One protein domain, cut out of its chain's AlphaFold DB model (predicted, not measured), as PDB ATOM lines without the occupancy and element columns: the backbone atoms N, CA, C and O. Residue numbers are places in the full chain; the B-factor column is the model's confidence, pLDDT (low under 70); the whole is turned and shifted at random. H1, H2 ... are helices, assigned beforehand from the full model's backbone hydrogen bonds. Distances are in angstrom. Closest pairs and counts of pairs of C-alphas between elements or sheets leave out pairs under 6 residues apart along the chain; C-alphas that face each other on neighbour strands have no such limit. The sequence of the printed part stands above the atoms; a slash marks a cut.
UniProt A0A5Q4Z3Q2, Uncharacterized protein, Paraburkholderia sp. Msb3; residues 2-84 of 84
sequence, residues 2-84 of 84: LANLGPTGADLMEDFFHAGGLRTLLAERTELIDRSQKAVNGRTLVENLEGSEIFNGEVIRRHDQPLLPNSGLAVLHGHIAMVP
ATOM      1  N   LEU A   2     -42.200   7.183  46.386       96.06
ATOM      2  CA  LEU A   2     -42.448   6.756  47.769       96.06
ATOM      3  C   LEU A   2     -41.313   5.892  48.330       96.06
ATOM      4  O   LEU A   2     -40.992   6.025  49.498       96.06
ATOM      5  N   ALA A   3     -40.675   5.056  47.511       96.88
ATOM      6  CA  ALA A   3     -39.486   4.313  47.921       96.88
ATOM      7  C   ALA A   3     -38.232   5.185  47.788       96.88
ATOM      8  O   ALA A   3     -37.926   5.642  46.685       96.88
ATOM      9  N   ASN A   4     -37.492   5.386  48.874       96.69
ATOM     10  CA  ASN A   4     -36.210   6.090  48.883       96.69
ATOM     11  C   ASN A   4     -35.051   5.164  48.470       96.69
ATOM     12  O   ASN A   4     -34.064   5.028  49.178       96.69
ATOM     13  N   LEU A   5     -35.162   4.509  47.314       95.62
ATOM     14  CA  LEU A   5     -34.184   3.506  46.881       95.62
ATOM     15  C   LEU A   5     -33.212   4.029  45.830       95.62
ATOM     16  O   LEU A   5     -33.585   4.790  44.929       95.62
ATOM     17  N   GLY A   6     -31.966   3.565  45.915       91.94
ATOM     18  CA  GLY A   6     -30.961   3.782  44.878       91.94
ATOM     19  C   GLY A   6     -31.446   3.318  43.490       91.94
ATOM     20  O   GLY A   6     -32.216   2.360  43.388       91.94
ATOM     21  N   PRO A   7     -31.025   3.986  42.398       90.44
ATOM     22  CA  PRO A   7     -29.964   4.999  42.327       90.44
ATOM     23  C   PRO A   7     -30.408   6.441  42.633       90.44
ATOM     24  O   PRO A   7     -29.577   7.340  42.624       90.44
ATOM     25  N   THR A   8     -31.703   6.696  42.839       87.50
ATOM     26  CA  THR A   8     -32.231   8.061  43.066       87.50
ATOM     27  C   THR A   8     -32.361   8.401  44.551       87.50
ATOM     28  O   THR A   8     -32.238   9.564  44.926       87.50
ATOM     29  N   GLY A   9     -32.633   7.398  45.384       90.62
ATOM     30  CA  GLY A   9     -32.723   7.506  46.835       90.62
ATOM     31  C   GLY A   9     -31.475   7.008  47.564       90.62
ATOM     32  O   GLY A   9     -30.498   6.595  46.939       90.62
ATOM     33  N   ALA A  10     -31.525   7.067  48.893       95.00
ATOM     34  CA  ALA A  10     -30.392   6.784  49.773       95.00
ATOM     35  C   ALA A  10     -30.308   5.325  50.259       95.00
ATOM     36  O   ALA A  10     -29.229   4.893  50.658       95.00
ATOM     37  N   ASP A  11     -31.416   4.580  50.220       97.69
ATOM     38  CA  ASP A  11     -31.547   3.272  50.868       97.69
ATOM     39  C   ASP A  11     -31.395   2.096  49.885       97.69
ATOM     40  O   ASP A  11     -31.454   2.252  48.652       97.69
ATOM     41  N   LEU A  12     -31.216   0.888  50.433       97.06
ATOM     42  CA  LEU A  12     -31.060  -0.360  49.686       97.06
ATOM     43  C   LEU A  12     -32.313  -1.248  49.762       97.06
ATOM     44  O   LEU A  12     -33.244  -1.027  50.536       97.06
ATOM     45  N   MET A  13     -32.340  -2.307  48.947       97.31
ATOM     46  CA  MET A  13     -33.458  -3.263  48.923       97.31
ATOM     47  C   MET A  13     -33.677  -3.993  50.258       97.31
ATOM     48  O   MET A  13     -34.803  -4.399  50.542       97.31
ATOM     49  N   GLU A  14     -32.631  -4.163  51.069       97.94
ATOM     50  CA  GLU A  14     -32.739  -4.751  52.410       97.94
ATOM     51  C   GLU A  14     -33.514  -3.825  53.357       97.94
ATOM     52  O   GLU A  14     -34.492  -4.252  53.974       97.94
ATOM     53  N   ASP A  15     -33.174  -2.534  53.371       98.12
ATOM     54  CA  ASP A  15     -33.907  -1.516  54.129       98.12
ATOM     55  C   ASP A  15     -35.370  -1.445  53.678       98.12
ATOM     56  O   ASP A  15     -36.283  -1.384  54.502       98.12
ATOM     57  N   PHE A  16     -35.614  -1.524  52.363       98.31
ATOM     58  CA  PHE A  16     -36.966  -1.556  51.804       98.31
ATOM     59  C   PHE A  16     -37.782  -2.738  52.315       98.31
ATOM     60  O   PHE A  16     -38.946  -2.568  52.682       98.31
ATOM     61  N   PHE A  17     -37.187  -3.931  52.345       97.94
ATOM     62  CA  PHE A  17     -37.842  -5.123  52.870       97.94
ATOM     63  C   PHE A  17     -38.208  -4.942  54.347       97.94
ATOM     64  O   PHE A  17     -39.362  -5.169  54.718       97.94
ATOM     65  N   HIS A  18     -37.272  -4.456  55.166       98.00
ATOM     66  CA  HIS A  18     -37.509  -4.197  56.588       98.00
ATOM     67  C   HIS A  18     -38.519  -3.071  56.846       98.00
ATOM     68  O   HIS A  18     -39.244  -3.121  57.836       98.00
ATOM     69  N   ALA A  19     -38.637  -2.100  55.941       98.38
ATOM     70  CA  ALA A  19     -39.625  -1.029  56.019       98.38
ATOM     71  C   ALA A  19     -41.070  -1.477  55.707       98.38
ATOM     72  O   ALA A  19     -41.996  -0.688  55.898       98.38
ATOM     73  N   GLY A  20     -41.275  -2.717  55.240       97.69
ATOM     74  CA  GLY A  20     -42.581  -3.288  54.865       97.69
ATOM     75  C   GLY A  20     -42.663  -3.737  53.398       97.69
ATOM     76  O   GLY A  20     -43.576  -4.465  52.993       97.69
ATOM     77  N   GLY A  21     -41.673  -3.353  52.593       98.00
ATOM     78  CA  GLY A  21     -41.484  -3.807  51.224       98.00
ATOM     79  C   GLY A  21     -42.594  -3.404  50.256       98.00
ATOM     80  O   GLY A  21     -43.365  -2.462  50.456       98.00
ATOM     81  N   LEU A  22     -42.669  -4.151  49.151       97.38
ATOM     82  CA  LEU A  22     -43.534  -3.817  48.020       97.38
ATOM     83  C   LEU A  22     -45.021  -3.796  48.387       97.38
ATOM     84  O   LEU A  22     -45.754  -2.955  47.878       97.38
ATOM     85  N   ARG A  23     -45.471  -4.696  49.271       97.31
ATOM     86  CA  ARG A  23     -46.881  -4.758  49.686       97.31
ATOM     87  C   ARG A  23     -47.307  -3.449  50.351       97.31
ATOM     88  O   ARG A  23     -48.305  -2.870  49.941       97.31
ATOM     89  N   THR A  24     -46.504  -2.951  51.288       97.81
ATOM     90  CA  THR A  24     -46.741  -1.662  51.947       97.81
ATOM     91  C   THR A  24     -46.712  -0.506  50.950       97.81
ATOM     92  O   THR A  24     -47.617   0.324  50.942       97.81
ATOM     93  N   LEU A  25     -45.727  -0.469  50.044       97.44
ATOM     94  CA  LEU A  25     -45.656   0.588  49.029       97.44
ATOM     95  C   LEU A  25     -46.890   0.610  48.113       97.44
ATOM     96  O   LEU A  25     -47.379   1.681  47.753       97.44
ATOM     97  N   LEU A  26     -47.391  -0.560  47.711       97.06
ATOM     98  CA  LEU A  26     -48.592  -0.663  46.884       97.06
ATOM     99  C   LEU A  26     -49.857  -0.300  47.668       97.06
ATOM    100  O   LEU A  26     -50.783   0.259  47.080       97.06
ATOM    101  N   ALA A  27     -49.898  -0.572  48.977       96.50
ATOM    102  CA  ALA A  27     -51.021  -0.202  49.835       96.50
ATOM    103  C   ALA A  27     -51.222   1.323  49.881       96.50
ATOM    104  O   ALA A  27     -52.348   1.795  49.729       96.50
ATOM    105  N   GLU A  28     -50.130   2.094  49.918       96.00
ATOM    106  CA  GLU A  28     -50.143   3.566  49.805       96.00
ATOM    107  C   GLU A  28     -50.622   4.081  48.432       96.00
ATOM    108  O   GLU A  28     -50.775   5.284  48.222       96.00
ATOM    109  N   ARG A  29     -50.835   3.194  47.450       94.31
ATOM    110  CA  ARG A  29     -51.197   3.550  46.068       94.31
ATOM    111  C   ARG A  29     -52.430   2.814  45.555       94.31
ATOM    112  O   ARG A  29     -52.688   2.852  44.354       94.31
ATOM    113  N   THR A  30     -53.222   2.189  46.432       93.94
ATOM    114  CA  THR A  30     -54.393   1.392  46.015       93.94
ATOM    115  C   THR A  30     -55.435   2.171  45.211       93.94
ATOM    116  O   THR A  30     -56.212   1.554  44.492       93.94
ATOM    117  N   GLU A  31     -55.493   3.499  45.329       92.50
ATOM    118  CA  GLU A  31     -56.396   4.358  44.543       92.50
ATOM    119  C   GLU A  31     -56.002   4.469  43.066       92.50
ATOM    120  O   GLU A  31     -56.838   4.784  42.226       92.50
ATOM    121  N   LEU A  32     -54.743   4.177  42.739       93.19
ATOM    122  CA  LEU A  32     -54.216   4.202  41.372       93.19
ATOM    123  C   LEU A  32     -54.118   2.808  40.746       93.19
ATOM    124  O   LEU A  32     -53.601   2.658  39.641       93.19
ATOM    125  N   ILE A  33     -54.565   1.786  41.471       93.69
ATOM    126  CA  ILE A  33     -54.497   0.386  41.071       93.69
ATOM    127  C   ILE A  33     -55.918  -0.083  40.762       93.69
ATOM    128  O   ILE A  33     -56.842   0.175  41.533       93.69
ATOM    129  N   ASP A  34     -56.095  -0.820  39.663       96.12
ATOM    130  CA  ASP A  34     -57.342  -1.548  39.431       96.12
ATOM    131  C   ASP A  34     -57.500  -2.640  40.496       96.12
ATOM    132  O   ASP A  34     -56.817  -3.668  40.502       96.12
ATOM    133  N   ARG A  35     -58.431  -2.392  41.415       95.88
ATOM    134  CA  ARG A  35     -58.671  -3.212  42.602       95.88
ATOM    135  C   ARG A  35     -59.311  -4.564  42.283       95.88
ATOM    136  O   ARG A  35     -59.335  -5.430  43.152       95.88
ATOM    137  N   SER A  36     -59.812  -4.757  41.062       96.50
ATOM    138  CA  SER A  36     -60.454  -6.003  40.628       96.50
ATOM    139  C   SER A  36     -59.474  -7.052  40.087       96.50
ATOM    140  O   SER A  36     -59.831  -8.226  39.963       96.50
ATOM    141  N   GLN A  37     -58.230  -6.657  39.788       97.62
ATOM    142  CA  GLN A  37     -57.242  -7.536  39.164       97.62
ATOM    143  C   GLN A  37     -56.778  -8.644  40.107       97.62
ATOM    144  O   GLN A  37     -56.382  -8.387  41.248       97.62
ATOM    145  N   LYS A  38     -56.779  -9.884  39.607       97.88
ATOM    146  CA  LYS A  38     -56.313 -11.068  40.339       97.88
ATOM    147  C   LYS A  38     -54.809 -11.270  40.198       97.88
ATOM    148  O   LYS A  38     -54.243 -11.097  39.123       97.88
ATOM    149  N   ALA A  39     -54.180 -11.704  41.283       97.19
ATOM    150  CA  ALA A  39     -52.820 -12.213  41.289       97.19
ATOM    151  C   ALA A  39     -52.798 -13.731  41.030       97.19
ATOM    152  O   ALA A  39     -53.827 -14.411  41.036       97.19
ATOM    153  N   VAL A  40     -51.595 -14.283  40.859       97.75
ATOM    154  CA  VAL A  40     -51.356 -15.716  40.593       97.75
ATOM    155  C   VAL A  40     -51.911 -16.656  41.670       97.75
ATOM    156  O   VAL A  40     -52.154 -17.825  41.396       97.75
ATOM    157  N   ASN A  41     -52.143 -16.156  42.889       97.62
ATOM    158  CA  ASN A  41     -52.719 -16.920  43.998       97.62
ATOM    159  C   ASN A  41     -54.261 -16.900  44.032       97.62
ATOM    160  O   ASN A  41     -54.858 -17.383  44.990       97.62
ATOM    161  N   GLY A  42     -54.909 -16.312  43.022       97.75
ATOM    162  CA  GLY A  42     -56.364 -16.269  42.883       97.75
ATOM    163  C   GLY A  42     -57.074 -15.171  43.683       97.75
ATOM    164  O   GLY A  42     -58.248 -14.914  43.406       97.75
ATOM    165  N   ARG A  43     -56.377 -14.497  44.609       98.19
ATOM    166  CA  ARG A  43     -56.856 -13.296  45.315       98.19
ATOM    167  C   ARG A  43     -56.622 -12.051  44.462       98.19
ATOM    168  O   ARG A  43     -55.721 -12.032  43.620       98.19
ATOM    169  N   THR A  44     -57.404 -11.002  44.681       98.19
ATOM    170  CA  THR A  44     -57.133  -9.686  44.090       98.19
ATOM    171  C   THR A  44     -55.807  -9.126  44.603       98.19
ATOM    172  O   THR A  44     -55.322  -9.498  45.677       98.19
ATOM    173  N   LEU A  45     -55.193  -8.219  43.842       97.06
ATOM    174  CA  LEU A  45     -53.982  -7.542  44.296       97.06
ATOM    175  C   LEU A  45     -54.232  -6.826  45.629       97.06
ATOM    176  O   LEU A  45     -53.418  -6.980  46.526       97.06
ATOM    177  N   VAL A  46     -55.364  -6.133  45.790       96.94
ATOM    178  CA  VAL A  46     -55.687  -5.370  47.010       96.94
ATOM    179  C   VAL A  46     -55.884  -6.265  48.234       96.94
ATOM    180  O   VAL A  46     -55.335  -5.952  49.286       96.94
ATOM    181  N   GLU A  47     -56.565  -7.406  48.109       97.44
ATOM    182  CA  GLU A  47     -56.664  -8.396  49.199       97.44
ATOM    183  C   GLU A  47     -55.279  -8.887  49.644       97.44
ATOM    184  O   GLU A  47     -55.028  -9.124  50.824       97.44
ATOM    185  N   ASN A  48     -54.332  -9.011  48.709       97.31
ATOM    186  CA  ASN A  48     -52.958  -9.376  49.040       97.31
ATOM    187  C   ASN A  48     -52.185  -8.260  49.766       97.31
ATOM    188  O   ASN A  48     -51.086  -8.528  50.250       97.31
ATOM    189  N   LEU A  49     -52.706  -7.036  49.883       96.88
ATOM    190  CA  LEU A  49     -52.058  -5.925  50.601       96.88
ATOM    191  C   LEU A  49     -52.542  -5.787  52.051       96.88
ATOM    192  O   LEU A  49     -51.948  -5.027  52.815       96.88
ATOM    193  N   GLU A  50     -53.579  -6.530  52.447       95.62
ATOM    194  CA  GLU A  50     -54.114  -6.512  53.811       95.62
ATOM    195  C   GLU A  50     -53.023  -6.786  54.858       95.62
ATOM    196  O   GLU A  50     -52.172  -7.671  54.692       95.62
ATOM    197  N   GLY A  51     -53.050  -6.003  55.942       95.00
ATOM    198  CA  GLY A  51     -52.092  -6.096  57.047       95.00
ATOM    199  C   GLY A  51     -50.682  -5.589  56.728       95.00
ATOM    200  O   GLY A  51     -49.774  -5.834  57.515       95.00
ATOM    201  N   SER A  52     -50.469  -4.929  55.586       95.44
ATOM    202  CA  SER A  52     -49.208  -4.230  55.323       95.44
ATOM    203  C   SER A  52     -49.113  -2.929  56.126       95.44
ATOM    204  O   SER A  52     -50.109  -2.238  56.338       95.44
ATOM    205  N   GLU A  53     -47.907  -2.611  56.586       96.38
ATOM    206  CA  GLU A  53     -47.620  -1.465  57.446       96.38
ATOM    207  C   GLU A  53     -46.280  -0.837  57.048       96.38
ATOM    208  O   GLU A  53     -45.376  -1.527  56.566       96.38
ATOM    209  N   ILE A  54     -46.167   0.483  57.213       98.00
ATOM    210  CA  ILE A  54     -44.905   1.211  57.063       98.00
ATOM    211  C   ILE A  54     -44.154   1.121  58.389       98.00
ATOM    212  O   ILE A  54     -44.523   1.790  59.352       98.00
ATOM    213  N   PHE A  55     -43.071   0.349  58.416       98.00
ATOM    214  CA  PHE A  55     -42.203   0.239  59.593       98.00
ATOM    215  C   PHE A  55     -41.109   1.309  59.624       98.00
ATOM    216  O   PHE A  55     -40.612   1.655  60.693       98.00
ATOM    217  N   ASN A  56     -40.745   1.862  58.463       97.88
ATOM    218  CA  ASN A  56     -39.804   2.973  58.365       97.88
ATOM    219  C   ASN A  56     -40.258   3.985  57.303       97.88
ATOM    220  O   ASN A  56     -40.166   3.731  56.100       97.88
ATOM    221  N   GLY A  57     -40.730   5.141  57.778       97.38
ATOM    222  CA  GLY A  57     -41.250   6.227  56.951       97.38
ATOM    223  C   GLY A  57     -40.198   6.980  56.139       97.38
ATOM    224  O   GLY A  57     -40.574   7.665  55.195       97.38
ATOM    225  N   GLU A  58     -38.907   6.851  56.458       96.81
ATOM    226  CA  GLU A  58     -37.830   7.449  55.656       96.81
ATOM    227  C   GLU A  58     -37.533   6.617  54.401       96.81
ATOM    228  O   GLU A  58     -37.270   7.177  53.338       96.81
ATOM    229  N   VAL A  59     -37.685   5.291  54.501       98.19
ATOM    230  CA  VAL A  59     -37.470   4.348  53.391       98.19
ATOM    231  C   VAL A  59     -38.717   4.228  52.508       98.19
ATOM    232  O   VAL A  59     -38.619   4.240  51.277       98.19
ATOM    233  N   ILE A  60     -39.905   4.121  53.119       98.25
ATOM    234  CA  ILE A  60     -41.201   4.106  52.427       98.25
ATOM    235  C   ILE A  60     -42.023   5.301  52.902       98.25
ATOM    236  O   ILE A  60     -42.625   5.293  53.974       98.25
ATOM    237  N   ARG A  61     -42.074   6.334  52.065       97.06
ATOM    238  CA  ARG A  61     -42.837   7.556  52.313       97.06
ATOM    239  C   ARG A  61     -44.337   7.292  52.222       97.06
ATOM    240  O   ARG A  61     -44.786   6.550  51.346       97.06
ATOM    241  N   ARG A  62     -45.109   7.995  53.050       96.12
ATOM    242  CA  ARG A  62     -46.571   8.053  52.928       96.12
ATOM    243  C   ARG A  62     -46.999   8.770  51.654       96.12
ATOM    244  O   ARG A  62     -46.276   9.636  51.148       96.12
ATOM    245  N   HIS A  63     -48.187   8.438  51.152       93.25
ATOM    246  CA  HIS A  63     -48.719   9.034  49.928       93.25
ATOM    247  C   HIS A  63     -48.807  10.571  49.983       93.25
ATOM    248  O   HIS A  63     -48.530  11.225  48.974       93.25
ATOM    249  N   ASP A  64     -49.148  11.136  51.140       94.19
ATOM    250  CA  ASP A  64     -49.292  12.576  51.382       94.19
ATOM    251  C   ASP A  64     -47.959  13.306  51.624       94.19
ATOM    252  O   ASP A  64     -47.899  14.532  51.542       94.19
ATOM    253  N   GLN A  65     -46.874  12.566  51.869       95.25
ATOM    254  CA  GLN A  65     -45.534  13.104  52.118       95.25
ATOM    255  C   GLN A  65     -44.465  12.429  51.239       95.25
ATOM    256  O   GLN A  65     -43.467  11.913  51.766       95.25
ATOM    257  N   PRO A  66     -44.637  12.420  49.901       95.06
ATOM    258  CA  PRO A  66     -43.724  11.737  48.995       95.06
ATOM    259  C   PRO A  66     -42.354  12.423  48.975       95.06
ATOM    260  O   PRO A  66     -42.254  13.640  49.106       95.06
ATOM    261  N   LEU A  67     -41.297  11.656  48.703       94.06
ATOM    262  CA  LEU A  67     -39.948  12.206  48.517       94.06
ATOM    263  C   LEU A  67     -39.873  13.095  47.265       94.06
ATOM    264  O   LEU A  67     -39.230  14.137  47.259       94.06
ATOM    265  N   LEU A  68     -40.579  12.694  46.206       92.25
ATOM    266  CA  LEU A  68     -40.763  13.485  44.988       92.25
ATOM    267  C   LEU A  68     -42.234  13.393  44.558       92.25
ATOM    268  O   LEU A  68     -42.695  12.276  44.321       92.25
ATOM    269  N   PRO A  69     -42.991  14.492  44.420       88.88
ATOM    270  CA  PRO A  69     -44.416  14.414  44.087       88.88
ATOM    271  C   PRO A  69     -44.661  13.861  42.673       88.88
ATOM    272  O   PRO A  69     -45.537  13.022  42.486       88.88
ATOM    273  N   ASN A  70     -43.823  14.240  41.701       85.94
ATOM    274  CA  ASN A  70     -43.948  13.849  40.294       85.94
ATOM    275  C   ASN A  70     -42.671  13.146  39.813       85.94
ATOM    276  O   ASN A  70     -41.784  13.778  39.251       85.94
ATOM    277  N   SER A  71     -42.563  11.839  40.059       83.44
ATOM    278  CA  SER A  71     -41.379  11.032  39.707       83.44
ATOM    279  C   SER A  71     -41.670   9.946  38.665       83.44
ATOM    280  O   SER A  71     -41.073   8.872  38.711       83.44
ATOM    281  N   GLY A  72     -42.667  10.164  37.807       85.12
ATOM    282  CA  GLY A  72     -42.971   9.254  36.704       85.12
ATOM    283  C   GLY A  72     -41.978   9.405  35.553       85.12
ATOM    284  O   GLY A  72     -41.222  10.373  35.489       85.12
ATOM    285  N   LEU A  73     -42.009   8.459  34.619       91.94
ATOM    286  CA  LEU A  73     -41.299   8.604  33.352       91.94
ATOM    287  C   LEU A  73     -42.023   9.633  32.480       91.94
ATOM    288  O   LEU A  73     -43.240   9.557  32.303       91.94
ATOM    289  N   ALA A  74     -41.273  10.586  31.931       91.19
ATOM    290  CA  ALA A  74     -41.786  11.504  30.927       91.19
ATOM    291  C   ALA A  74     -41.684  10.861  29.538       91.19
ATOM    292  O   ALA A  74     -40.636  10.326  29.176       91.19
ATOM    293  N   VAL A  75     -42.758  10.949  28.751       91.19
ATOM    294  CA  VAL A  75     -42.748  10.571  27.333       91.19
ATOM    295  C   VAL A  75     -42.547  11.842  26.511       91.19
ATOM    296  O   VAL A  75     -43.338  12.778  26.613       91.19
ATOM    297  N   LEU A  76     -41.463  11.897  25.735       91.75
ATOM    298  CA  LEU A  76     -41.144  13.036  24.876       91.75
ATOM    299  C   LEU A  76     -41.613  12.763  23.448       91.75
ATOM    300  O   LEU A  76     -41.391  11.680  22.913       91.75
ATOM    301  N   HIS A  77     -42.202  13.781  22.825       90.00
ATOM    302  CA  HIS A  77     -42.643  13.749  21.433       90.00
ATOM    303  C   HIS A  77     -42.049  14.935  20.670       90.00
ATOM    304  O   HIS A  77     -41.901  16.028  21.220       90.00
ATOM    305  N   GLY A  78     -41.736  14.741  19.389       91.44
ATOM    306  CA  GLY A  78     -41.286  15.812  18.499       91.44
ATOM    307  C   GLY A  78     -40.427  15.292  17.352       91.44
ATOM    308  O   GLY A  78     -40.182  14.096  17.245       91.44
ATOM    309  N   HIS A  79     -39.927  16.190  16.502       92.69
ATOM    310  CA  HIS A  79     -39.135  15.811  15.324       92.69
ATOM    311  C   HIS A  79     -37.897  14.954  15.662       92.69
ATOM    312  O   HIS A  79     -37.566  14.037  14.921       92.69
ATOM    313  N   ILE A  80     -37.253  15.213  16.805       91.94
ATOM    314  CA  ILE A  80     -36.078  14.464  17.291       91.94
ATOM    315  C   ILE A  80     -36.429  13.175  18.059       91.94
ATOM    316  O   ILE A  80     -35.541  12.404  18.403       91.94
ATOM    317  N   ALA A  81     -37.711  12.962  18.355       88.56
ATOM    318  CA  ALA A  81     -38.248  11.833  19.111       88.56
ATOM    319  C   ALA A  81     -39.569  11.395  18.457       88.56
ATOM    320  O   ALA A  81     -40.647  11.471  19.051       88.56
ATOM    321  N   MET A  82     -39.483  11.048  17.169       81.44
ATOM    322  CA  MET A  82     -40.640  10.657  16.372       81.44
ATOM    323  C   MET A  82     -41.068   9.247  16.782       81.44
ATOM    324  O   MET A  82     -40.291   8.300  16.674       81.44
ATOM    325  N   VAL A  83     -42.296   9.126  17.274       73.94
ATOM    326  CA  VAL A  83     -42.944   7.837  17.521       73.94
ATOM    327  C   VAL A  83     -43.716   7.488  16.240       73.94
ATOM    328  O   VAL A  83     -44.422   8.376  15.754       73.94
ATOM    329  N   PRO A  84     -43.544   6.292  15.648       63.19
ATOM    330  CA  PRO A  84     -44.349   5.861  14.505       63.19
ATOM    331  C   PRO A  84     -45.837   5.728  14.851       63.19
ATOM    332  O   PRO A  84     -46.154   5.443  16.030       63.19
TER     333      PRO A  84
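This is residues 2 to 84 of the 84 residues of an uncharacterized protein of Paraburkholderia sp. Msb3 (UniProt A0A5Q4Z3Q2). With little regular structure, the domain is a body of loops with two short helices, H1 and H2, set steeply to each other, from which residues 72 to 84 stick out as a long tail. The printed part has 83 residues, with two named helices, H1 then H2, and no named strand. The class is all helix, though the helices hold only 13 residues. The whole is loose, with a radius of gyration of the C-alphas of 15.8 A and spans of 49 by 34 by 23 A.

H1, residues 13 to 18, begins at C-alpha 13 (-33.458, -3.263, 48.923) and is 8.7 A long. H2, residues 21 to 27, is 10.3 A long and ends at C-alpha 27 (-51.021, -0.202, 49.835). Residues 28 to 84 hold no named element.

A tight link of 2 residues joins H1 to H2. They are close but not clearly touching; their closest C-alphas, of Phe 16 and Leu 22, are 7.9 A apart. They run the same way at a steep tilt of 68 degrees, only just short of about perpendicular. In H1 and H2 every O i to N i+4 pair is within hydrogen-bond range.

The two C-alphas farthest apart, of Gly 51 and His 79, are 48.9 A apart. Without residues 72 to 84, which stand free, the body spans 35 by 25 by 20 A. The printed part has no cut. Its mean pLDDT is 94.3, and residue 84 is under 70.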